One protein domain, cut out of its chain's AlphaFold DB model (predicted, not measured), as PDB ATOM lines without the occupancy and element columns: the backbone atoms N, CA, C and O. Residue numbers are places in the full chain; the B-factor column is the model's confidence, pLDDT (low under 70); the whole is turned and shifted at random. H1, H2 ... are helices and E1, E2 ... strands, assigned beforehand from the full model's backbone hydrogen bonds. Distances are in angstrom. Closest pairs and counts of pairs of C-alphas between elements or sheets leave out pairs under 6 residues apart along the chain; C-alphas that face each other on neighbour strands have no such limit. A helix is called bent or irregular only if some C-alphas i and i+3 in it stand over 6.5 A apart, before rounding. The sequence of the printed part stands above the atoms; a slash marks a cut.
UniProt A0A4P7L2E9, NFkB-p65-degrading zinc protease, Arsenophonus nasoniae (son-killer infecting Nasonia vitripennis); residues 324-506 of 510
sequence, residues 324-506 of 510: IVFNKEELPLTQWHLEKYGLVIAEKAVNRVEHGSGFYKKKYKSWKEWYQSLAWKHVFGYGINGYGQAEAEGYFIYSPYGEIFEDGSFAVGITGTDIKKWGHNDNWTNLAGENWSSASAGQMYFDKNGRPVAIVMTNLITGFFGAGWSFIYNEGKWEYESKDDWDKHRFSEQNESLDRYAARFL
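What this domain is: This is residues 324 to 506 of the 510 residues of the protein "NFkB-p65-degrading zinc protease" of Arsenophonus nasoniae (son-killer infecting Nasonia vitripennis) (UniProt A0A4P7L2E9). What shape do these atoms make? One strongly twisted sheet of seven strands runs through the middle of the body, with H2 over one face and H3 and H4 over the other. H6 sits by E6 and E7 on the same face as H2, while the long unnamed stretch 490 to 506 brings the end back beside the first residues, 324 to 325 pairing antiparallel with 504 to 505. What is it built of? The printed part has 183 residues, with eight named helices and seven named strands in the order H1 H2 E1 H3 H4 E2 E3 H5 H6 E4 E5 H7 E6 E7 H8, class mixed; the sheet, also mixed, runs E1 E2 E3 E4 E5 E6 E7. It is compact and rounded, with a radius of gyration of the C-alphas of 15.0 A and spans of 48 by 37 by 35 A.

How they stand to each other: How do the first helices stand? H1, residues 335 to 340, is not on the sheet and only just touches H2, residues 344 to 354, only at the corner by their link, with 3 pairs of C-alphas within 8 A, the closest Leu 338 and Val 344 at 5.2 A. H2 is the hub: it also touches H5, residues 416 to 425, closest C-alphas Ile 345 and Trp 422 at 6.4 A, and only just, with 3 pairs within 8 A, H4, residues 384 to 393, closest C-alphas Ala 349 and Ala 392 at 7.2 A. How do the strands pair? E1, 358 to 361, is parallel to E2, 401 to 404 (N 360 and O 402, 2.9 A); with H3, 367 to 373, and H4 between them they form a strand-helix-strand unit, two parallel neighbour strands joined through helices, with a right-handed crossover. The next neighbours are antiparallel: E2 with E3, 410 to 415 (N 403 and O 411, 2.9 A), E3 with E4, 441 to 446 (N 412 and O 444, 3.0 A), and E4 with E5, 452 to 458 (N 443 and O 456, 2.9 A). So are E5 with E6, 469 to 474 (N 455 and O 471, 2.8 A), and E6 with E7, 477 to 481 (N 472 and O 479, 2.8 A); E2 and E3, E4 and E5, and E6 and E7 are hairpins. What is on the faces? In three layers, helices on both faces of the sheet, H2 has a height over the sheet of 8.2 A on one face, and on the opposite face H3 has 9.6 A and H4 4.4 A, only just above the sheet's level; the closest C-alphas of H4 and E4 are Gly 388 and Gly 442, 4.0 A. H6, 428 to 431, is on the same face as H2, its closest C-alpha to E7 being Trp 428 to Trp 478, 5.7 A, while H5, H7, 460 to 464, and H8, 486 to 489, only graze the sheet. Are the helix backbones whole? Every O i to N i+4 pair is within hydrogen-bond range in H1, H2, H3, H4 and H7, but 4 of 6 in H5; H6 and H8 are too short for such a pair.

Where its parts are: Where do the helices begin? H1 starts at C-alpha 335, (252.126, 222.717, 304.110); H2 is 15.4 A long, H4 14.0 A and H5 14.1 A, H5 being irregular, with C-alphas 421 and 424 7.8 A apart. Where are the long strands? E5 is 18.7 A from C-alpha 452, (244.962, 210.971, 294.676), to C-alpha 458; E3 is 17.1 A, E4 17.0 A and E6 16.3 A. Where does the last element end? H8 ends at C-alpha 489, (230.881, 206.957, 285.048).

The domain as a whole: How large is it? The two C-alphas farthest apart, Glu 329 and Val 379, are 47.6 A apart, and the first and last printed C-alphas 6.0 A. Is it cut, and where is the model unsure? The printed part has no cut and no long link between named elements; pLDDT is under 70 at residues 326 to 332, 376 to 382 and 396.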
ATOM      1  N   ILE A 324     256.198 213.967 298.693       81.31
ATOM      2  CA  ILE A 324     255.031 214.430 297.936       81.31
ATOM      3  C   ILE A 324     255.511 215.478 296.939       81.31
ATOM      4  O   ILE A 324     256.102 216.481 297.342       81.31
ATOM      5  N   VAL A 325     255.286 215.237 295.647       80.56
ATOM      6  CA  VAL A 325     255.827 216.067 294.558       80.56
ATOM      7  C   VAL A 325     254.792 216.285 293.460       80.56
ATOM      8  O   VAL A 325     254.090 215.350 293.101       80.56
ATOM      9  N   PHE A 326     254.703 217.474 292.857       68.94
ATOM     10  CA  PHE A 326     253.788 217.688 291.719       68.94
ATOM     11  C   PHE A 326     254.166 216.880 290.475       68.94
ATOM     12  O   PHE A 326     253.288 216.547 289.694       68.94
ATOM     13  N   ASN A 327     255.450 216.539 290.286       66.44
ATOM     14  CA  ASN A 327     255.943 215.686 289.199       66.44
ATOM     15  C   ASN A 327     257.455 215.407 289.359       66.44
ATOM     16  O   ASN A 327     258.018 215.622 290.432       66.44
ATOM     17  N   LYS A 328     258.133 214.972 288.280       58.66
ATOM     18  CA  LYS A 328     259.610 214.874 288.175       58.66
ATOM     19  C   LYS A 328     260.362 216.168 288.524       58.66
ATOM     20  O   LYS A 328     261.577 216.132 288.660       58.66
ATOM     21  N   GLU A 329     259.656 217.288 288.672       58.22
ATOM     22  CA  GLU A 329     260.213 218.603 289.004       58.22
ATOM     23  C   GLU A 329     260.880 218.635 290.385       58.22
ATOM     24  O   GLU A 329     261.496 219.643 290.722       58.22
ATOM     25  N   GLU A 330     260.714 217.573 291.193       58.56
ATOM     26  CA  GLU A 330     261.163 217.482 292.589       58.56
ATOM     27  C   GLU A 330     260.761 218.731 293.385       58.56
ATOM     28  O   GLU A 330     261.484 219.202 294.253       58.56
ATOM     29  N   LEU A 331     259.592 219.286 293.044       58.69
ATOM     30  CA  LEU A 331     258.843 220.295 293.782       58.69
ATOM     31  C   LEU A 331     258.582 219.761 295.193       58.69
ATOM     32  O   LEU A 331     257.668 218.949 295.323       58.69
ATOM     33  N   PRO A 332     259.331 220.148 296.247       61.09
ATOM     34  CA  PRO A 332     258.918 219.740 297.575       61.09
ATOM     35  C   PRO A 332     257.651 220.526 297.898       61.09
ATOM     36  O   PRO A 332     257.692 221.759 297.961       61.09
ATOM     37  N   LEU A 333     256.530 219.830 298.082       75.25
ATOM     38  CA  LEU A 333     255.326 220.492 298.561       75.25
ATOM     39  C   LEU A 333     255.597 221.066 299.954       75.25
ATOM     40  O   LEU A 333     256.313 220.477 300.770       75.25
ATOM     41  N   THR A 334     255.023 222.231 300.215       78.25
ATOM     42  CA  THR A 334     254.951 222.814 301.557       78.25
ATOM     43  C   THR A 334     253.577 222.552 302.154       78.25
ATOM     44  O   THR A 334     252.655 222.133 301.452       78.25
ATOM     45  N   GLN A 335     253.423 222.816 303.447       81.50
ATOM     46  CA  GLN A 335     252.126 222.717 304.110       81.50
ATOM     47  C   GLN A 335     251.074 223.626 303.440       81.50
ATOM     48  O   GLN A 335     249.946 223.182 303.253       81.50
ATOM     49  N   TRP A 336     251.467 224.807 302.941       84.25
ATOM     50  CA  TRP A 336     250.604 225.656 302.104       84.25
ATOM     51  C   TRP A 336     250.003 224.920 300.897       84.25
ATOM     52  O   TRP A 336     248.810 225.040 300.628       84.25
ATOM     53  N   HIS A 337     250.816 224.144 300.172       86.62
ATOM     54  CA  HIS A 337     250.334 223.390 299.014       86.62
ATOM     55  C   HIS A 337     249.343 222.310 299.457       86.62
ATOM     56  O   HIS A 337     248.299 222.149 298.837       86.62
ATOM     57  N   LEU A 338     249.645 221.584 300.537       88.44
ATOM     58  CA  LEU A 338     248.739 220.550 301.034       88.44
ATOM     59  C   LEU A 338     247.380 221.130 301.433       88.44
ATOM     60  O   LEU A 338     246.368 220.557 301.056       88.44
ATOM     61  N   GLU A 339     247.352 222.270 302.125       87.94
ATOM     62  CA  GLU A 339     246.110 222.970 302.485       87.94
ATOM     63  C   GLU A 339     245.333 223.410 301.242       87.94
ATOM     64  O   GLU A 339     244.162 223.067 301.082       87.94
ATOM     65  N   LYS A 340     246.006 224.087 300.303       87.12
ATOM     66  CA  LYS A 340     245.385 224.559 299.060       87.12
ATOM     67  C   LYS A 340     244.729 223.427 298.266       87.12
ATOM     68  O   LYS A 340     243.642 223.607 297.722       87.12
ATOM     69  N   TYR A 341     245.392 222.275 298.197       91.06
ATOM     70  CA  TYR A 341     244.948 221.115 297.424       91.06
ATOM     71  C   TYR A 341     244.081 220.130 298.223       91.06
ATOM     72  O   TYR A 341     243.666 219.109 297.672       91.06
ATOM     73  N   GLY A 342     243.806 220.406 299.504       92.12
ATOM     74  CA  GLY A 342     243.057 219.516 300.394       92.12
ATOM     75  C   GLY A 342     243.722 218.150 300.587       92.12
ATOM     76  O   GLY A 342     243.054 217.121 300.531       92.12
ATOM     77  N   LEU A 343     245.047 218.123 300.714       93.62
ATOM     78  CA  LEU A 343     245.866 216.912 300.805       93.62
ATOM     79  C   LEU A 343     246.471 216.702 302.200       93.62
ATOM     80  O   LEU A 343     247.332 215.835 302.363       93.62
ATOM     81  N   VAL A 344     246.061 217.465 303.218       91.94
ATOM     82  CA  VAL A 344     246.635 217.345 304.565       91.94
ATOM     83  C   VAL A 344     246.275 215.999 305.187       91.94
ATOM     84  O   VAL A 344     247.157 215.320 305.710       91.94
ATOM     85  N   ILE A 345     245.016 215.557 305.099       93.62
ATOM     86  CA  ILE A 345     244.618 214.242 305.623       93.62
ATOM     87  C   ILE A 345     245.290 213.120 304.825       93.62
ATOM     88  O   ILE A 345     245.741 212.140 305.421       93.62
ATOM     89  N   ALA A 346     245.424 213.287 303.506       94.75
ATOM     90  CA  ALA A 346     246.133 212.346 302.637       94.75
ATOM     91  C   ALA A 346     247.588 212.150 303.091       94.75
ATOM     92  O   ALA A 346     248.032 211.019 303.291       94.75
ATOM     93  N   GLU A 347     248.308 213.249 303.336       92.94
ATOM     94  CA  GLU A 347     249.670 213.210 303.873       92.94
ATOM     95  C   GLU A 347     249.728 212.499 305.217       92.94
ATOM     96  O   GLU A 347     250.532 211.580 305.371       92.94
ATOM     97  N   LYS A 348     248.857 212.847 306.168       92.06
ATOM     98  CA  LYS A 348     248.868 212.222 307.497       92.06
ATOM     99  C   LYS A 348     248.574 210.723 307.430       92.06
ATOM    100  O   LYS A 348     249.213 209.958 308.153       92.06
ATOM    101  N   ALA A 349     247.647 210.305 306.571       93.06
ATOM    102  CA  ALA A 349     247.280 208.905 306.399       93.06
ATOM    103  C   ALA A 349     248.415 208.090 305.764       93.06
ATOM    104  O   ALA A 349     248.817 207.070 306.323       93.06
ATOM    105  N   VAL A 350     248.997 208.563 304.656       92.62
ATOM    106  CA  VAL A 350     250.128 207.883 303.996       92.62
ATOM    107  C   VAL A 350     251.344 207.818 304.922       92.62
ATOM    108  O   VAL A 350     251.948 206.761 305.087       92.62
ATOM    109  N   ASN A 351     251.663 208.919 305.601       90.25
ATOM    110  CA  ASN A 351     252.776 208.999 306.544       90.25
ATOM    111  C   ASN A 351     252.593 208.032 307.734       90.25
ATOM    112  O   ASN A 351     253.535 207.345 308.136       90.25
ATOM    113  N   ARG A 352     251.363 207.910 308.254       91.06
ATOM    114  CA  ARG A 352     251.009 206.922 309.285       91.06
ATOM    115  C   ARG A 352     251.265 205.487 308.818       91.06
ATOM    116  O   ARG A 352     251.766 204.693 309.608       91.06
ATOM    117  N   VAL A 353     250.959 205.165 307.562       90.38
ATOM    118  CA  VAL A 353     251.230 203.842 306.981       90.38
ATOM    119  C   VAL A 353     252.733 203.591 306.832       90.38
ATOM    120  O   VAL A 353     253.208 202.531 307.238       90.38
ATOM    121  N   GLU A 354     253.499 204.561 306.316       87.31
ATOM    122  CA  GLU A 354     254.956 204.429 306.134       87.31
ATOM    123  C   GLU A 354     255.716 204.212 307.456       87.31
ATOM    124  O   GLU A 354     256.737 203.526 307.464       87.31
ATOM    125  N   HIS A 355     255.218 204.763 308.568       87.62
ATOM    126  CA  HIS A 355     255.800 204.583 309.908       87.62
ATOM    127  C   HIS A 355     255.165 203.443 310.719       87.62
ATOM    128  O   HIS A 355     255.629 203.149 311.822       87.62
ATOM    129  N   GLY A 356     254.091 202.844 310.208       87.69
ATOM    130  CA  GLY A 356     253.400 201.716 310.817       87.69
ATOM    131  C   GLY A 356     253.905 200.388 310.261       87.69
ATOM    132  O   GLY A 356     255.102 200.107 310.259       87.69
ATOM    133  N   SER A 357     252.978 199.558 309.783       89.06
ATOM    134  CA  SER A 357     253.306 198.253 309.197       89.06
ATOM    135  C   SER A 357     253.641 198.314 307.700       89.06
ATOM    136  O   SER A 357     253.944 197.282 307.106       89.06
ATOM    137  N   GLY A 358     253.585 199.494 307.074       89.75
ATOM    138  CA  GLY A 358     253.806 199.659 305.638       89.75
ATOM    139  C   GLY A 358     252.645 199.160 304.771       89.75
ATOM    140  O   GLY A 358     251.499 199.075 305.217       89.75
ATOM    141  N   PHE A 359     252.951 198.867 303.504       91.88
ATOM    142  CA  PHE A 359     251.974 198.460 302.491       91.88
ATOM    143  C   PHE A 359     251.974 196.943 302.272       91.88
ATOM    144  O   PHE A 359     253.017 196.347 301.985       91.88
ATOM    145  N   TYR A 360     250.795 196.325 302.346       91.38
ATOM    146  CA  TYR A 360     250.591 194.903 302.075       91.38
ATOM    147  C   TYR A 360     250.079 194.668 300.656       91.38
ATOM    148  O   TYR A 360     249.257 195.411 300.133       91.38
ATOM    149  N   LYS A 361     250.573 193.608 300.008       92.19
ATOM    150  CA  LYS A 361     250.167 193.264 298.639       92.19
ATOM    151  C   LYS A 361     248.811 192.562 298.627       92.19
ATOM    152  O   LYS A 361     248.655 191.501 299.237       92.19
ATOM    153  N   LYS A 362     247.875 193.087 297.840       90.44
ATOM    154  CA  LYS A 362     246.567 192.490 297.554       90.44
ATOM    155  C   LYS A 362     246.519 191.934 296.137       90.44
ATOM    156  O   LYS A 362     247.010 192.548 295.197       90.44
ATOM    157  N   LYS A 363     245.883 190.770 295.978       92.81
ATOM    158  CA  LYS A 363     245.665 190.111 294.676       92.81
ATOM    159  C   LYS A 363     244.434 190.677 293.962       92.81
ATOM    160  O   LYS A 363     243.493 189.946 293.675       92.81
ATOM    161  N   TYR A 364     244.434 191.990 293.768       93.50
ATOM    162  CA  TYR A 364     243.456 192.724 292.970       93.50
ATOM    163  C   TYR A 364     244.231 193.529 291.934       93.50
ATOM    164  O   TYR A 364     245.309 194.046 292.241       93.50
ATOM    165  N   LYS A 365     243.699 193.643 290.717       93.75
ATOM    166  CA  LYS A 365     244.383 194.308 289.605       93.75
ATOM    167  C   LYS A 365     244.606 195.787 289.875       93.75
ATOM    168  O   LYS A 365     245.615 196.317 289.434       93.75
ATOM    169  N   SER A 366     243.678 196.443 290.570       94.44
ATOM    170  CA  SER A 366     243.742 197.873 290.877       94.44
ATOM    171  C   SER A 366     242.895 198.250 292.090       94.44
ATOM    172  O   SER A 366     242.047 197.471 292.539       94.44
ATOM    173  N   TRP A 367     243.054 199.494 292.552       94.31
ATOM    174  CA  TRP A 367     242.173 200.113 293.549       94.31
ATOM    175  C   TRP A 367     240.692 200.037 293.154       94.31
ATOM    176  O   TRP A 367     239.830 199.897 294.018       94.31
ATOM    177  N   LYS A 368     240.386 200.099 291.851       93.88
ATOM    178  CA  LYS A 368     239.012 200.087 291.337       93.88
ATOM    179  C   LYS A 368     238.379 198.706 291.462       93.88
ATOM    180  O   LYS A 368     237.240 198.600 291.905       93.88
ATOM    181  N   GLU A 369     239.114 197.646 291.122       92.56
ATOM    182  CA  GLU A 369     238.634 196.271 291.331       92.56
ATOM    183  C   GLU A 369     238.454 195.978 292.824       92.56
ATOM    184  O   GLU A 369     237.471 195.353 293.222       92.56
ATOM    185  N   TRP A 370     239.372 196.481 293.656       92.62
ATOM    186  CA  TRP A 370     239.237 196.414 295.105       92.62
ATOM    187  C   TRP A 370     237.952 197.100 295.575       92.62
ATOM    188  O   TRP A 370     237.116 196.425 296.170       92.62
ATOM    189  N   TYR A 371     237.736 198.374 295.229       91.50
ATOM    190  CA  TYR A 371     236.521 199.124 295.574       91.50
ATOM    191  C   TYR A 371     235.240 198.388 295.154       91.50
ATOM    192  O   TYR A 371     234.348 198.200 295.975       91.50
ATOM    193  N   GLN A 372     235.173 197.889 293.917       89.62
ATOM    194  CA  GLN A 372     234.009 197.153 293.405       89.62
ATOM    195  C   GLN A 372     233.748 195.831 294.136       89.62
ATOM    196  O   GLN A 372     232.617 195.342 294.149       89.62
ATOM    197  N   SER A 373     234.786 195.231 294.723       87.31
ATOM    198  CA  SER A 373     234.653 194.012 295.520       87.31
ATOM    199  C   SER A 373     234.168 194.273 296.948       87.31
ATOM    200  O   SER A 373     233.738 193.337 297.627       87.31
ATOM    201  N   LEU A 374     234.235 195.525 297.411       83.12
ATOM    202  CA  LEU A 374     233.816 195.910 298.748       83.12
ATOM    203  C   LEU A 374     232.324 196.230 298.796       83.12
ATOM    204  O   LEU A 374     231.778 196.948 297.964       83.12
ATOM    205  N   ALA A 375     231.670 195.770 299.859       71.69
ATOM    206  CA  ALA A 375     230.405 196.349 300.288       71.69
ATOM    207  C   ALA A 375     230.665 197.572 301.180       71.69
ATOM    208  O   ALA A 375     231.626 197.588 301.955       71.69
ATOM    209  N   TRP A 376     229.757 198.551 301.172       68.19
ATOM    210  CA  TRP A 376     229.736 199.634 302.166       68.19
ATOM    211  C   TRP A 376     229.697 199.070 303.597       68.19
ATOM    212  O   TRP A 376     230.496 199.473 304.446       68.19
ATOM    213  N   LYS A 377     228.860 198.040 303.814       54.06
ATOM    214  CA  LYS A 377     228.972 197.014 304.867       54.06
ATOM    215  C   LYS A 377     228.074 195.804 304.551       54.06
ATOM    216  O   LYS A 377     227.015 195.959 303.953       54.06
ATOM    217  N   HIS A 378     228.456 194.606 305.009       49.06
ATOM    218  CA  HIS A 378     227.559 193.441 305.106       49.06
ATOM    219  C   HIS A 378     227.171 193.179 306.568       49.06
ATOM    220  O   HIS A 378     227.986 193.370 307.468       49.06
ATOM    221  N   VAL A 379     225.963 192.650 306.800       45.84
ATOM    222  CA  VAL A 379     225.433 192.254 308.126       45.84
ATOM    223  C   VAL A 379     226.394 191.329 308.912       45.84
ATOM    224  O   VAL A 379     226.348 191.315 310.136       45.84
ATOM    225  N   PHE A 380     227.322 190.634 308.233       45.25
ATOM    226  CA  PHE A 380     228.360 189.775 308.833       45.25
ATOM    227  C   PHE A 380     229.767 189.920 308.199       45.25
ATOM    228  O   PHE A 380     230.563 188.988 308.271       45.25
ATOM    229  N   GLY A 381     230.097 191.048 307.550       50.66
ATOM    230  CA  GLY A 381     231.356 191.203 306.796       50.66
ATOM    231  C   GLY A 381     232.120 192.511 307.035       50.66
ATOM    232  O   GLY A 381     231.565 193.497 307.520       50.66
ATOM    233  N   TYR A 382     233.402 192.499 306.656       65.44
ATOM    234  CA  TYR A 382     234.328 193.635 306.675       65.44
ATOM    235  C   TYR A 382     234.131 194.466 305.389       65.44
ATOM    236  O   TYR A 382     234.482 194.001 304.310       65.44
ATOM    237  N   GLY A 383     233.457 195.622 305.471       79.38
ATOM    238  CA  GLY A 383     233.196 196.535 304.336       79.38
ATOM    239  C   GLY A 383     234.108 197.768 304.339       79.38
ATOM    240  O   GLY A 383     235.058 197.799 305.116       79.38
ATOM    241  N   ILE A 384     233.798 198.803 303.548       86.56
ATOM    242  CA  ILE A 384     234.588 200.056 303.452       86.56
ATOM    243  C   ILE A 384     234.904 200.654 304.832       86.56
ATOM    244  O   ILE A 384     236.053 200.987 305.113       86.56
ATOM    245  N   ASN A 385     233.908 200.741 305.722       87.38
ATOM    246  CA  ASN A 385     234.112 201.244 307.088       87.38
ATOM    247  C   ASN A 385     235.101 200.378 307.877       87.38
ATOM    248  O   ASN A 385     235.991 200.896 308.541       87.38
ATOM    249  N   GLY A 386     234.951 199.055 307.770       86.12
ATOM    250  CA  GLY A 386     235.824 198.110 308.445       86.12
ATOM    251  C   GLY A 386     237.257 198.238 307.942       86.12
ATOM    252  O   GLY A 386     238.157 198.480 308.745       86.12
ATOM    253  N   TYR A 387     237.477 198.074 306.634       88.75
ATOM    254  CA  TYR A 387     238.813 198.147 306.035       88.75
ATOM    255  C   TYR A 387     239.479 199.491 306.317       88.75
ATOM    256  O   TYR A 387     240.614 199.514 306.780       88.75
ATOM    257  N   GLY A 388     238.735 200.590 306.181       90.38
ATOM    258  CA  GLY A 388     239.226 201.916 306.533       90.38
ATOM    259  C   GLY A 388     239.684 202.033 307.986       90.38
ATOM    260  O   GLY A 388     240.771 202.544 308.251       90.38
ATOM    261  N   GLN A 389     238.893 201.519 308.934       90.62
ATOM    262  CA  GLN A 389     239.255 201.543 310.353       90.62
ATOM    263  C   GLN A 389     240.473 200.658 310.647       90.62
ATOM    264  O   GLN A 389     241.389 201.081 311.345       90.62
ATOM    265  N   ALA A 390     240.508 199.454 310.075       89.44
ATOM    266  CA  ALA A 390     241.617 198.516 310.209       89.44
ATOM    267  C   ALA A 390     242.944 199.101 309.718       89.44
ATOM    268  O   ALA A 390     243.955 199.023 310.410       89.44
ATOM    269  N   GLU A 391     242.932 199.695 308.528       91.56
ATOM    270  CA  GLU A 391     244.101 200.309 307.901       91.56
ATOM    271  C   GLU A 391     244.573 201.536 308.697       91.56
ATOM    272  O   GLU A 391     245.771 201.729 308.910       91.56
ATOM    273  N   ALA A 392     243.640 202.348 309.203       90.69
ATOM    274  CA  ALA A 392     243.967 203.566 309.935       90.69
ATOM    275  C   ALA A 392     244.452 203.328 311.374       90.69
ATOM    276  O   ALA A 392     245.354 204.032 311.831       90.69
ATOM    277  N   GLU A 393     243.848 202.385 312.098       89.25
ATOM    278  CA  GLU A 393     244.101 202.155 313.530       89.25
ATOM    279  C   GLU A 393     245.007 200.942 313.782       89.25
ATOM    280  O   GLU A 393     245.683 200.877 314.811       89.25
ATOM    281  N   GLY A 394     245.073 200.005 312.833       83.31
ATOM    282  CA  GLY A 394     245.712 198.711 313.023       83.31
ATOM    283  C   GLY A 394     244.873 197.747 313.873       83.31
ATOM    284  O   GLY A 394     243.700 197.969 314.162       83.31
ATOM    285  N   TYR A 395     245.499 196.647 314.292       78.62
ATOM    286  CA  TYR A 395     244.931 195.626 315.175       78.62
ATOM    287  C   TYR A 395     245.950 195.137 316.197       78.62
ATOM    288  O   TYR A 395     247.114 195.509 316.159       78.62
ATOM    289  N   PHE A 396     245.535 194.224 317.078       66.69
ATOM    290  CA  PHE A 396     246.365 193.655 318.145       66.69
ATOM    291  C   PHE A 396     247.783 193.215 317.712       66.69
ATOM    292  O   PHE A 396     248.703 193.268 318.521       66.69
ATOM    293  N   ILE A 397     247.968 192.802 316.453       70.44
ATOM    294  CA  ILE A 397     249.265 192.377 315.895       70.44
ATOM    295  C   ILE A 397     249.807 193.282 314.775       70.44
ATOM    296  O   ILE A 397     250.905 193.029 314.288       70.44
ATOM    297  N   TYR A 398     249.067 194.315 314.359       72.38
ATOM    298  CA  TYR A 398     249.448 195.195 313.253       72.38
ATOM    299  C   TYR A 398     249.324 196.656 313.667       72.38
ATOM    300  O   TYR A 398     248.262 197.099 314.085       72.38
ATOM    301  N   SER A 399     250.387 197.432 313.489       87.75
ATOM    302  CA  SER A 399     250.283 198.893 313.454       87.75
ATOM    303  C   SER A 399     249.527 199.337 312.188       87.75
ATOM    304  O   SER A 399     249.367 198.513 311.279       87.75
ATOM    305  N   PRO A 400     249.081 200.605 312.089       90.38
ATOM    306  CA  PRO A 400     248.422 201.133 310.892       90.38
ATOM    307  C   PRO A 400     249.135 200.746 309.594       90.38
ATOM    308  O   PRO A 400     250.368 200.677 309.554       90.38
ATOM    309  N   TYR A 401     248.370 200.460 308.547       91.56
ATOM    310  CA  TYR A 401     248.874 199.873 307.310       91.56
ATOM    311  C   TYR A 401     248.070 200.323 306.089       91.56
ATOM    312  O   TYR A 401     246.984 200.881 306.217       91.56
ATOM    313  N   GLY A 402     248.623 200.089 304.902       93.44
ATOM    314  CA  GLY A 402     247.960 200.342 303.625       93.44
ATOM    315  C   GLY A 402     247.986 199.113 302.730       93.44
ATOM    316  O   GLY A 402     248.657 198.122 303.027       93.44
ATOM    317  N   GLU A 403     247.276 199.191 301.614       94.31
ATOM    318  CA  GLU A 403     247.146 198.101 300.650       94.31
ATOM    319  C   GLU A 403     247.689 198.548 299.291       94.31
ATOM    320  O   GLU A 403     247.381 199.646 298.836       94.31
ATOM    321  N   ILE A 404     248.492 197.707 298.638       95.38
ATOM    322  CA  ILE A 404     248.996 197.922 297.274       95.38
ATOM    323  C   ILE A 404     248.482 196.826 296.333       95.38
ATOM    324  O   ILE A 404     248.456 195.642 296.685       95.38
ATOM    325  N   PHE A 405     248.093 197.227 295.126       95.12
ATOM    326  CA  PHE A 405     247.475 196.386 294.100       95.12
ATOM    327  C   PHE A 405     248.451 196.032 292.964       95.12
ATOM    328  O   PHE A 405     249.562 196.559 292.890       95.12
ATOM    329  N   GLU A 406     248.061 195.110 292.077       94.94
ATOM    330  CA  GLU A 406     248.957 194.574 291.036       94.94
ATOM    331  C   GLU A 406     249.416 195.625 290.011       94.94
ATOM    332  O   GLU A 406     250.543 195.542 289.525       94.94
ATOM    333  N   ASP A 407     248.584 196.624 289.698       93.50
ATOM    334  CA  ASP A 407     248.948 197.733 288.807       93.50
ATOM    335  C   ASP A 407     249.818 198.813 289.476       93.50
ATOM    336  O   ASP A 407     250.207 199.774 288.811       93.50
ATOM    337  N   GLY A 408     250.138 198.658 290.766       92.94
ATOM    338  CA  GLY A 408     250.917 199.607 291.563       92.94
ATOM    339  C   GLY A 408     250.090 200.717 292.216       92.94
ATOM    340  O   GLY A 408     250.655 201.533 292.940       92.94
ATOM    341  N   SER A 409     248.774 200.768 291.985       95.81
ATOM    342  CA  SER A 409     247.883 201.634 292.766       95.81
ATOM    343  C   SER A 409     247.806 201.185 294.224       95.81
ATOM    344  O   SER A 409     248.145 200.046 294.557       95.81
ATOM    345  N   PHE A 410     247.358 202.074 295.112       96.19
ATOM    346  CA  PHE A 410     247.289 201.772 296.541       96.19
ATOM    347  C   PHE A 410     246.133 202.475 297.254       96.19
ATOM    348  O   PHE A 410     245.539 203.427 296.744       96.19
ATOM    349  N   ALA A 411     245.814 201.982 298.449       96.44
ATOM    350  CA  ALA A 411     244.801 202.524 299.341       96.44
ATOM    351  C   ALA A 411     245.343 202.680 300.767       96.44
ATOM    352  O   ALA A 411     246.196 201.904 301.210       96.44
ATOM    353  N   VAL A 412     244.833 203.679 301.486       96.31
ATOM    354  CA  VAL A 412     245.106 203.882 302.916       96.31
ATOM    355  C   VAL A 412     243.822 204.201 303.675       96.31
ATOM    356  O   VAL A 412     242.934 204.886 303.162       96.31
ATOM    357  N   GLY A 413     243.754 203.748 304.925       95.56
ATOM    358  CA  GLY A 413     242.623 204.000 305.807       95.56
ATOM    359  C   GLY A 413     242.601 205.417 306.368       95.56
ATOM    360  O   GLY A 413     243.628 205.951 306.808       95.56
ATOM    361  N   ILE A 414     241.403 205.993 306.427       94.88
ATOM    362  CA  ILE A 414     241.110 207.280 307.062       94.88
ATOM    363  C   ILE A 414     239.925 207.154 308.026       94.88
ATOM    364  O   ILE A 414     239.001 206.366 307.808       94.88
ATOM    365  N   THR A 415     239.929 207.955 309.090       93.56
ATOM    366  CA  THR A 415     238.882 207.939 310.127       93.56
ATOM    367  C   THR A 415     238.268 209.315 310.344       93.56
ATOM    368  O   THR A 415     238.865 210.349 310.052       93.56
ATOM    369  N   GLY A 416     237.088 209.361 310.956       90.62
ATOM    370  CA  GLY A 416     236.504 210.615 311.419       90.62
ATOM    371  C   GLY A 416     237.319 211.277 312.531       90.62
ATOM    372  O   GLY A 416     237.203 212.482 312.732       90.62
ATOM    373  N   THR A 417     238.195 210.540 313.221       90.88
ATOM    374  CA  THR A 417     239.192 211.131 314.129       90.88
ATOM    375  C   THR A 417     240.237 211.941 313.360       90.88
ATOM    376  O   THR A 417     240.586 213.038 313.800       90.88
ATOM    377  N   ASP A 418     240.686 211.462 312.193       91.69
ATOM    378  CA  ASP A 418     241.576 212.228 311.309       91.69
ATOM    379  C   ASP A 418     240.908 213.534 310.866       91.69
ATOM    380  O   ASP A 418     241.522 214.598 310.943       91.69
ATOM    381  N   ILE A 419     239.625 213.469 310.503       91.06
ATOM    382  CA  ILE A 419     238.840 214.639 310.091       91.06
ATOM    383  C   ILE A 419     238.652 215.626 311.241       91.06
ATOM    384  O   ILE A 419     238.889 216.817 311.074       91.06
ATOM    385  N   LYS A 420     238.297 215.161 312.443       88.69
ATOM    386  CA  LYS A 420     238.177 216.045 313.615       88.69
ATOM    387  C   LYS A 420     239.486 216.763 313.938       88.69
ATOM    388  O   LYS A 420     239.463 217.898 314.401       88.69
ATOM    389  N   LYS A 421     240.620 216.096 313.717       88.38
ATOM    390  CA  LYS A 421     241.941 216.633 314.043       88.38
ATOM    391  C   LYS A 421     242.484 217.575 312.967       88.38
ATOM    392  O   LYS A 421     243.089 218.586 313.309       88.38
ATOM    393  N   TRP A 422     242.284 217.252 311.691       87.38
ATOM    394  CA  TRP A 422     242.958 217.922 310.571       87.38
ATOM    395  C   TRP A 422     242.023 218.468 309.489       87.38
ATOM    396  O   TRP A 422     242.489 219.183 308.611       87.38
ATOM    397  N   GLY A 423     240.721 218.182 309.552       84.38
ATOM    398  CA  GLY A 423     239.745 218.539 308.518       84.38
ATOM    399  C   GLY A 423     239.555 220.037 308.307       84.38
ATOM    400  O   GLY A 423     239.192 220.456 307.219       84.38
ATOM    401  N   HIS A 424     239.909 220.873 309.286       82.56
ATOM    402  CA  HIS A 424     239.927 222.331 309.107       82.56
ATOM    403  C   HIS A 424     240.902 222.811 308.012       82.56
ATOM    404  O   HIS A 424     240.802 223.960 307.593       82.56
ATOM    405  N   ASN A 425     241.824 221.954 307.560       82.69
ATOM    406  CA  ASN A 425     242.779 222.239 306.487       82.69
ATOM    407  C   ASN A 425     242.377 221.649 305.128       82.69
ATOM    408  O   ASN A 425     243.031 221.928 304.130       82.69
ATOM    409  N   ASP A 426     241.336 220.818 305.091       85.31
ATOM    410  CA  ASP A 426     240.953 220.032 303.926       85.31
ATOM    411  C   ASP A 426     239.482 220.317 303.591       85.31
ATOM    412  O   ASP A 426     238.567 219.745 304.177       85.31
ATOM    413  N   ASN A 427     239.234 221.185 302.604       80.12
ATOM    414  CA  ASN A 427     237.877 221.659 302.279       80.12
ATOM    415  C   ASN A 427     236.870 220.539 301.962       80.12
ATOM    416  O   ASN A 427     235.662 220.727 302.131       80.12
ATOM    417  N   TRP A 428     237.346 219.368 301.529       87.19
ATOM    418  CA  TRP A 428     236.497 218.225 301.203       87.19
ATOM    419  C   TRP A 428     235.668 217.731 302.391       87.19
ATOM    420  O   TRP A 428     234.558 217.237 302.190       87.19
ATOM    421  N   THR A 429     236.136 217.936 303.626       87.94
ATOM    422  CA  THR A 429     235.425 217.472 304.824       87.94
ATOM    423  C   THR A 429     234.097 218.191 305.039       87.94
ATOM    424  O   THR A 429     233.259 217.693 305.779       87.94
ATOM    425  N   ASN A 430     233.867 219.332 304.385       85.69
ATOM    426  CA  ASN A 430     232.627 220.097 304.521       85.69
ATOM    427  C   ASN A 430     231.685 219.939 303.316       85.69
ATOM    428  O   ASN A 430     230.521 220.323 303.406       85.69
ATOM    429  N   LEU A 431     232.142 219.356 302.199       84.62
ATOM    430  CA  LEU A 431     231.373 219.321 300.943       84.62
ATOM    431  C   LEU A 431     230.087 218.493 301.029       84.62
ATOM    432  O   LEU A 431     229.117 218.795 300.341       84.62
ATOM    433  N   ALA A 432     230.070 217.461 301.873       81.88
ATOM    434  CA  ALA A 432     228.891 216.622 302.082       81.88
ATOM    435  C   ALA A 432     227.890 217.212 303.099       81.88
ATOM    436  O   ALA A 432     226.826 216.635 303.296       81.88
ATOM    437  N   GLY A 433     228.219 218.329 303.767       77.00
ATOM    438  CA  GLY A 433     227.394 218.904 304.840       77.00
ATOM    439  C   GLY A 433     227.328 218.047 306.114       77.00
ATOM    440  O   GLY A 433     226.415 218.214 306.920       77.00
ATOM    441  N   GLU A 434     228.269 217.117 306.290       75.00
ATOM    442  CA  GLU A 434     228.229 216.100 307.341       75.00
ATOM    443  C   GLU A 434     229.045 216.447 308.584       75.00
ATOM    444  O   GLU A 434     230.168 216.948 308.513       75.00
ATOM    445  N   ASN A 435     228.523 216.039 309.743       75.00
ATOM    446  CA  ASN A 435     229.259 216.057 311.004       75.00
ATOM    447  C   ASN A 435     229.946 214.707 311.233       75.00
ATOM    448  O   ASN A 435     229.341 213.737 311.699       75.00
ATOM    449  N   TRP A 436     231.241 214.643 310.934       83.88
ATOM    450  CA  TRP A 436     232.021 213.411 311.030       83.88
ATOM    451  C   TRP A 436     232.106 212.877 312.466       83.88
ATOM    452  O   TRP A 436     232.667 213.496 313.373       83.88
ATOM    453  N   SER A 437     231.575 211.672 312.679       84.31
ATOM    454  CA  SER A 437     231.704 210.951 313.947       84.31
ATOM    455  C   SER A 437     233.071 210.268 314.045       84.31
ATOM    456  O   SER A 437     233.653 209.906 313.030       84.31
ATOM    457  N   SER A 438     233.576 209.999 315.253       82.69
ATOM    458  CA  SER A 438     234.804 209.191 315.407       82.69
ATOM    459  C   SER A 438     234.628 207.737 314.948       82.69
ATOM    460  O   SER A 438     235.618 207.060 314.721       82.69
ATOM    461  N   ALA A 439     233.384 207.270 314.791       83.50
ATOM    462  CA  ALA A 439     233.058 205.953 314.245       83.50
ATOM    463  C   ALA A 439     232.969 205.939 312.703       83.50
ATOM    464  O   ALA A 439     232.730 204.889 312.101       83.50
ATOM    465  N   SER A 440     233.116 207.098 312.053       89.81
ATOM    466  CA  SER A 440     233.210 207.181 310.598       89.81
ATOM    467  C   SER A 440     234.593 206.704 310.159       89.81
ATOM    468  O   SER A 440     235.597 207.069 310.766       89.81
ATOM    469  N   ALA A 441     234.652 205.904 309.103       92.69
ATOM    470  CA  ALA A 441     235.905 205.398 308.556       92.69
ATOM    471  C   ALA A 441     235.745 205.058 307.075       92.69
ATOM    472  O   ALA A 441     234.628 204.874 306.578       92.69
ATOM    473  N   GLY A 442     236.868 204.996 306.374       93.50
ATOM    474  CA  GLY A 442     236.890 204.778 304.942       93.50
ATOM    475  C   GLY A 442     238.294 204.658 304.380       93.50
ATOM    476  O   GLY A 442     239.265 204.561 305.130       93.50
ATOM    477  N   GLN A 443     238.392 204.673 303.060       95.25
ATOM    478  CA  GLN A 443     239.652 204.521 302.344       95.25
ATOM    479  C   GLN A 443     239.880 205.700 301.407       95.25
ATOM    480  O   GLN A 443     238.944 206.243 300.818       95.25
ATOM    481  N   MET A 444     241.145 206.073 301.266       96.94
ATOM    482  CA  MET A 444     241.621 206.982 300.237       96.94
ATOM    483  C   MET A 444     242.418 206.187 299.210       96.94
ATOM    484  O   MET A 444     243.316 205.429 299.572       96.94
ATOM    485  N   TYR A 445     242.081 206.374 297.940       96.94
ATOM    486  CA  TYR A 445     242.654 205.663 296.809       96.94
ATOM    487  C   TYR A 445     243.621 206.549 296.037       96.94
ATOM    488  O   TYR A 445     243.350 207.729 295.799       96.94
ATOM    489  N   PHE A 446     244.721 205.944 295.604       96.94
ATOM    490  CA  PHE A 446     245.759 206.567 294.800       96.94
ATOM    491  C   PHE A 446     246.052 205.698 293.584       96.94
ATOM    492  O   PHE A 446     246.055 204.471 293.679       96.94
ATOM    493  N   ASP A 447     246.318 206.319 292.440       95.69
ATOM    494  CA  ASP A 447     246.667 205.580 291.232       95.69
ATOM    495  C   ASP A 447     248.104 205.038 291.268       95.69
ATOM    496  O   ASP A 447     248.881 205.308 292.183       95.69
ATOM    497  N   LYS A 448     248.492 204.287 290.232       93.19
ATOM    498  CA  LYS A 448     249.843 203.713 290.094       93.19
ATOM    499  C   LYS A 448     250.985 204.735 290.069       93.19
ATOM    500  O   LYS A 448     252.148 204.375 290.217       93.19
ATOM    501  N   ASN A 449     250.676 206.008 289.821       91.81
ATOM    502  CA  ASN A 449     251.644 207.099 289.856       91.81
ATOM    503  C   ASN A 449     251.673 207.787 291.232       91.81
ATOM    504  O   ASN A 449     252.474 208.706 291.417       91.81
ATOM    505  N   GLY A 450     250.839 207.353 292.179       92.88
ATOM    506  CA  GLY A 450     250.677 207.924 293.510       92.88
ATOM    507  C   GLY A 450     249.841 209.195 293.541       92.88
ATOM    508  O   GLY A 450     249.964 209.963 294.491       92.88
ATOM    509  N   ARG A 451     249.029 209.462 292.512       94.62
ATOM    510  CA  ARG A 451     248.126 210.622 292.491       94.62
ATOM    511  C   ARG A 451     246.818 210.278 293.210       94.62
ATOM    512  O   ARG A 451     246.325 209.167 293.003       94.62
ATOM    513  N   PRO A 452     246.253 211.186 294.024       96.44
ATOM    514  CA  PRO A 452     244.962 210.971 294.676       96.44
ATOM    515  C   PRO A 452     243.859 210.746 293.636       96.44
ATOM    516  O   PRO A 452     243.840 211.392 292.595       96.44
ATOM    517  N   VAL A 453     242.948 209.815 293.921       96.94
ATOM    518  CA  VAL A 453     241.850 209.432 293.021       96.94
ATOM    519  C   VAL A 453     240.503 209.705 293.666       96.94
ATOM    520  O   VAL A 453     239.691 210.458 293.132       96.94
ATOM    521  N   ALA A 454     240.258 209.073 294.811       96.44
ATOM    522  CA  ALA A 454     238.983 209.161 295.496       96.44
ATOM    523  C   ALA A 454     239.141 208.943 296.999       96.44
ATOM    524  O   ALA A 454     240.011 208.198 297.447       96.44
ATOM    525  N   ILE A 455     238.254 209.560 297.765       95.88
ATOM    526  CA  ILE A 455     238.017 209.268 299.172       95.88
ATOM    527  C   ILE A 455     236.631 208.659 299.271       95.88
ATOM    528  O   ILE A 455     235.671 209.233 298.764       95.88
ATOM    529  N   VAL A 456     236.516 207.526 299.953       93.94
ATOM    530  CA  VAL A 456     235.227 206.891 300.204       93.94
ATOM    531  C   VAL A 456     235.081 206.618 301.682       93.94
ATOM    532  O   VAL A 456     235.910 205.927 302.270       93.94
ATOM    533  N   MET A 457     234.017 207.139 302.283       91.31
ATOM    534  CA  MET A 457     233.766 207.025 303.713       91.31
ATOM    535  C   MET A 457     232.343 206.605 304.009       91.31
ATOM    536  O   MET A 457     231.411 206.919 303.279       91.31
ATOM    537  N   THR A 458     232.159 205.938 305.142       89.94
ATOM    538  CA  THR A 458     230.828 205.703 305.695       89.94
ATOM    539  C   THR A 458     230.892 205.599 307.219       89.94
ATOM    540  O   THR A 458     231.968 205.590 307.828       89.94
ATOM    541  N   ASN A 459     229.731 205.542 307.859       86.38
ATOM    542  CA  ASN A 459     229.602 205.219 309.276       86.38
ATOM    543  C   ASN A 459     228.821 203.905 309.437       86.38
ATOM    544  O   ASN A 459     228.314 203.337 308.470       86.38
ATOM    545  N   LEU A 460     228.719 203.407 310.669       78.06
ATOM    546  CA  LEU A 460     228.072 202.121 310.938       78.06
ATOM    547  C   LEU A 460     226.603 202.055 310.491       78.06
ATOM    548  O   LEU A 460     226.166 200.990 310.062       78.06
ATOM    549  N   ILE A 461     225.859 203.158 310.611       79.81
ATOM    550  CA  ILE A 461     224.426 203.225 310.295       79.81
ATOM    551  C   ILE A 461     224.240 203.406 308.786       79.81
ATOM    552  O   ILE A 461     223.575 202.594 308.154       79.81
ATOM    553  N   THR A 462     224.865 204.419 308.190       81.31
ATOM    554  CA  THR A 462     224.787 204.706 306.752       81.31
ATOM    555  C   THR A 462     225.314 203.531 305.925       81.31
ATOM    556  O   THR A 462     224.658 203.080 304.988       81.31
ATOM    557  N   GLY A 463     226.439 202.942 306.341       78.38
ATOM    558  CA  GLY A 463     227.028 201.782 305.677       78.38
ATOM    559  C   GLY A 463     226.168 200.526 305.789       78.38
ATOM    560  O   GLY A 463     226.169 199.710 304.869       78.38
ATOM    561  N   PHE A 464     225.384 200.374 306.867       77.19
ATOM    562  CA  PHE A 464     224.403 199.286 306.986       77.19
ATOM    563  C   PHE A 464     223.313 199.378 305.910       77.19
ATOM    564  O   PHE A 464     222.866 198.349 305.409       77.19
ATOM    565  N   PHE A 465     222.935 200.593 305.510       79.69
ATOM    566  CA  PHE A 465     221.998 200.830 304.411       79.69
ATOM    567  C   PHE A 465     222.659 200.828 303.027       79.69
ATOM    568  O   PHE A 465     222.005 201.151 302.040       79.69
ATOM    569  N   GLY A 466     223.930 200.423 302.934       77.62
ATOM    570  CA  GLY A 466     224.624 200.296 301.659       77.62
ATOM    571  C   GLY A 466     225.007 201.633 301.032       77.62
ATOM    572  O   GLY A 466     225.100 201.684 299.815       77.62
ATOM    573  N   ALA A 467     225.194 202.678 301.842       83.00
ATOM    574  CA  ALA A 467     225.499 204.026 301.378       83.00
ATOM    575  C   ALA A 467     226.734 204.613 302.080       83.00
ATOM    576  O   ALA A 467     227.197 204.122 303.123       83.00
ATOM    577  N   GLY A 468     227.226 205.724 301.546       87.62
ATOM    578  CA  GLY A 468     228.249 206.544 302.178       87.62
ATOM    579  C   GLY A 468     228.488 207.839 301.418       87.62
ATOM    580  O   GLY A 468     227.587 208.370 300.779       87.62
ATOM    581  N   TRP A 469     229.708 208.350 301.529       91.75
ATOM    582  CA  TRP A 469     230.136 209.599 300.916       91.75
ATOM    583  C   TRP A 469     231.377 209.348 300.080       91.75
ATOM    584  O   TRP A 469     232.336 208.736 300.561       91.75
ATOM    585  N   SER A 470     231.354 209.846 298.848       93.50
ATOM    586  CA  SER A 470     232.459 209.725 297.907       93.50
ATOM    587  C   SER A 470     232.943 211.109 297.499       93.50
ATOM    588  O   SER A 470     232.143 211.999 297.220       93.50
ATOM    589  N   PHE A 471     234.257 211.294 297.460       95.56
ATOM    590  CA  PHE A 471     234.893 212.524 297.006       95.56
ATOM    591  C   PHE A 471     235.909 212.176 295.933       95.56
ATOM    592  O   PHE A 471     236.781 211.344 296.168       95.56
ATOM    593  N   ILE A 472     235.805 212.795 294.764       95.69
ATOM    594  CA  ILE A 472     236.646 212.500 293.603       95.69
ATOM    595  C   ILE A 472     237.668 213.615 293.434       95.69
ATOM    596  O   ILE A 472     237.300 214.789 293.461       95.69
ATOM    597  N   TYR A 473     238.940 213.260 293.270       95.25
ATOM    598  CA  TYR A 473     239.991 214.242 293.025       95.25
ATOM    599  C   TYR A 473     240.044 214.611 291.544       95.25
ATOM    600  O   TYR A 473     240.185 213.741 290.679       95.25
ATOM    601  N   ASN A 474     239.935 215.901 291.249       91.56
ATOM    602  CA  ASN A 474     239.936 216.429 289.894       91.56
ATOM    603  C   ASN A 474     240.434 217.879 289.892       91.56
ATOM    604  O   ASN A 474     240.032 218.659 290.748       91.56
ATOM    605  N   GLU A 475     241.288 218.241 288.934       87.19
ATOM    606  CA  GLU A 475     241.807 219.607 288.737       87.19
ATOM    607  C   GLU A 475     242.234 220.318 290.041       87.19
ATOM    608  O   GLU A 475     241.835 221.449 290.322       87.19
ATOM    609  N   GLY A 476     243.030 219.644 290.876       86.94
ATOM    610  CA  GLY A 476     243.529 220.203 292.133       86.94
ATOM    611  C   GLY A 476     242.490 220.369 293.250       86.94
ATOM    612  O   GLY A 476     242.758 221.060 294.232       86.94
ATOM    613  N   LYS A 477     241.303 219.771 293.141       89.94
ATOM    614  CA  LYS A 477     240.257 219.857 294.167       89.94
ATOM    615  C   LYS A 477     239.531 218.530 294.350       89.94
ATOM    616  O   LYS A 477     239.586 217.635 293.513       89.94
ATOM    617  N   TRP A 478     238.815 218.434 295.462       94.00
ATOM    618  CA  TRP A 478     237.882 217.346 295.722       94.00
ATOM    619  C   TRP A 478     236.469 217.761 295.323       94.00
ATOM    620  O   TRP A 478     236.016 218.854 295.662       94.00
ATOM    621  N   GLU A 479     235.763 216.870 294.643       94.19
ATOM    622  CA  GLU A 479     234.363 217.028 294.258       94.19
ATOM    623  C   GLU A 479     233.526 215.987 294.997       94.19
ATOM    624  O   GLU A 479     233.833 214.797 294.943       94.19
ATOM    625  N   TYR A 480     232.475 216.415 295.696       94.19
ATOM    626  CA  TYR A 480     231.547 215.479 296.326       94.19
ATOM    627  C   TYR A 480     230.667 214.805 295.272       94.19
ATOM    628  O   TYR A 480     230.070 215.480 294.434       94.19
ATOM    629  N   GLU A 481     230.563 213.482 295.350       91.56
ATOM    630  CA  GLU A 481     229.703 212.676 294.497       91.56
ATOM    631  C   GLU A 481     228.719 211.891 295.363       91.56
ATOM    632  O   GLU A 481     229.092 211.079 296.211       91.56
ATOM    633  N   SER A 482     227.437 212.173 295.143       84.94
ATOM    634  CA  SER A 482     226.338 211.607 295.930       84.94
ATOM    635  C   SER A 482     225.947 210.197 295.489       84.94
ATOM    636  O   SER A 482     225.205 209.517 296.198       84.94
ATOM    637  N   LYS A 483     226.395 209.771 294.301       84.62
ATOM    638  CA  LYS A 483     226.086 208.460 293.733       84.62
ATOM    639  C   LYS A 483     227.269 207.508 293.846       84.62
ATOM    640  O   LYS A 483     228.370 207.799 293.396       84.62
ATOM    641  N   ASP A 484     226.997 206.308 294.342       79.25
ATOM    642  CA  ASP A 484     228.018 205.286 294.603       79.25
ATOM    643  C   ASP A 484     228.611 204.634 293.338       79.25
ATOM    644  O   ASP A 484     229.587 203.889 293.430       79.25
ATOM    645  N   ASP A 485     228.045 204.901 292.156       85.75
ATOM    646  CA  ASP A 485     228.491 204.373 290.857       85.75
ATOM    647  C   ASP A 485     229.494 205.287 290.127       85.75
ATOM    648  O   ASP A 485     229.719 205.148 288.917       85.75
ATOM    649  N   TRP A 486     230.107 206.221 290.857       90.50
ATOM    650  CA  TRP A 486     231.124 207.164 290.380       90.50
ATOM    651  C   TRP A 486     232.308 206.498 289.696       90.50
ATOM    652  O   TRP A 486     232.810 207.004 288.691       90.50
ATOM    653  N   ASP A 487     232.713 205.315 290.152       90.62
ATOM    654  CA  ASP A 487     233.803 204.558 289.548       90.62
ATOM    655  C   ASP A 487     233.462 204.120 288.110       90.62
ATOM    656  O   ASP A 487     234.344 203.990 287.257       90.62
ATOM    657  N   LYS A 488     232.176 203.919 287.801       89.38
ATOM    658  CA  LYS A 488     231.721 203.507 286.469       89.38
ATOM    659  C   LYS A 488     231.624 204.677 285.508       89.38
ATOM    660  O   LYS A 488     232.003 204.516 284.354       89.38
ATOM    661  N   HIS A 489     231.128 205.831 285.951       89.25
ATOM    662  CA  HIS A 489     230.881 206.957 285.048       89.25
ATOM    663  C   HIS A 489     232.030 207.974 284.992       89.25
ATOM    664  O   HIS A 489     232.257 208.555 283.936       89.25
ATOM    665  N   ARG A 490     232.801 208.162 286.074       90.50
ATOM    666  CA  ARG A 490     233.992 209.037 286.081       90.50
ATOM    667  C   ARG A 490     235.252 208.313 285.591       90.50
ATOM    668  O   ARG A 490     236.134 208.933 285.005       90.50
ATOM    669  N   PHE A 491     235.325 206.998 285.805       91.38
ATOM    670  CA  PHE A 491     236.525 206.185 285.565       91.38
ATOM    671  C   PHE A 491     236.275 204.991 284.626       91.38
ATOM    672  O   PHE A 491     236.980 203.990 284.721       91.38
ATOM    673  N   SER A 492     235.267 205.050 283.746       81.62
ATOM    674  CA  SER A 492     234.764 203.917 282.935       81.62
ATOM    675  C   SER A 492     235.850 202.982 282.385       81.62
ATOM    676  O   SER A 492     235.768 201.774 282.604       81.62
ATOM    677  N   GLU A 493     236.895 203.539 281.768       80.44
ATOM    678  CA  GLU A 493     237.998 202.796 281.138       80.44
ATOM    679  C   GLU A 493     239.378 203.073 281.763       80.44
ATOM    680  O   GLU A 493     240.395 202.603 281.255       80.44
ATOM    681  N   GLN A 494     239.442 203.826 282.864       86.38
ATOM    682  CA  GLN A 494     240.701 204.305 283.442       86.38
ATOM    683  C   GLN A 494     240.795 204.030 284.944       86.38
ATOM    684  O   GLN A 494     239.826 204.186 285.674       86.38
ATOM    685  N   ASN A 495     241.986 203.657 285.415       89.81
ATOM    686  CA  ASN A 495     242.303 203.514 286.846       89.81
ATOM    687  C   ASN A 495     243.195 204.664 287.349       89.81
ATOM    688  O   ASN A 495     243.737 204.599 288.448       89.81
ATOM    689  N   GLU A 496     243.425 205.681 286.521       93.75
ATOM    690  CA  GLU A 496     244.287 206.814 286.852       93.75
ATOM    691  C   GLU A 496     243.475 207.988 287.401       93.75
ATOM    692  O   GLU A 496     242.289 208.110 287.101       93.75
ATOM    693  N   SER A 497     244.128 208.846 288.194       94.19
ATOM    694  CA  SER A 497     243.570 210.127 288.648       94.19
ATOM    695  C   SER A 497     243.011 210.934 287.469       94.19
ATOM    696  O   SER A 497     243.639 210.990 286.408       94.19
ATOM    697  N   LEU A 498     241.867 211.600 287.676       93.12
ATOM    698  CA  LEU A 498     241.304 212.535 286.689       93.12
ATOM    699  C   LEU A 498     242.191 213.768 286.514       93.12
ATOM    700  O   LEU A 498     242.255 214.351 285.435       93.12
ATOM    701  N   ASP A 499     242.934 214.124 287.559       90.81
ATOM    702  CA  ASP A 499     243.960 215.144 287.490       90.81
ATOM    703  C   ASP A 499     245.315 214.513 287.158       90.81
ATOM    704  O   ASP A 499     246.001 213.931 288.009       90.81
ATOM    705  N   ARG A 500     245.717 214.655 285.891       87.81
ATOM    706  CA  ARG A 500     247.005 214.153 285.400       87.81
ATOM    707  C   ARG A 500     248.216 214.859 286.025       87.81
ATOM    708  O   ARG A 500     249.306 214.285 285.977       87.81
ATOM    709  N   TYR A 501     248.023 216.046 286.601       87.56
ATOM    710  CA  TYR A 501     249.050 216.923 287.171       87.56
ATOM    711  C   TYR A 501     248.966 217.044 288.702       87.56
ATOM    712  O   TYR A 501     249.677 217.858 289.296       87.56
ATOM    713  N   ALA A 502     248.130 216.223 289.344       90.00
ATOM    714  CA  ALA A 502     248.018 216.155 290.793       90.00
ATOM    715  C   ALA A 502     249.356 215.821 291.465       90.00
ATOM    716  O   ALA A 502     250.205 215.113 290.912       90.00
ATOM    717  N   ALA A 503     249.496 216.262 292.716       90.25
ATOM    718  CA  ALA A 503     250.612 215.865 293.558       90.25
ATOM    719  C   ALA A 503     250.684 214.336 293.711       90.25
ATOM    720  O   ALA A 503     249.680 213.649 293.897       90.25
ATOM    721  N   ARG A 504     251.904 213.810 293.629       90.81
ATOM    722  CA  ARG A 504     252.247 212.393 293.676       90.81
ATOM    723  C   ARG A 504     252.854 212.049 295.023       90.81
ATOM    724  O   ARG A 504     253.853 212.648 295.418       90.81
ATOM    725  N   PHE A 505     252.297 211.043 295.676       91.25
ATOM    726  CA  PHE A 505     252.808 210.457 296.905       91.25
ATOM    727  C   PHE A 505     253.820 209.362 296.551       91.25
ATOM    728  O   PHE A 505     253.474 208.323 295.988       91.25
ATOM    729  N   LEU A 506     255.094 209.628 296.836       86.50
ATOM    730  CA  LEU A 506     256.211 208.724 296.591       86.50
ATOM    731  C   LEU A 506     256.368 207.781 297.783       86.50
ATOM    732  O   LEU A 506     256.886 208.177 298.828       86.50
TER     733      LEU A 506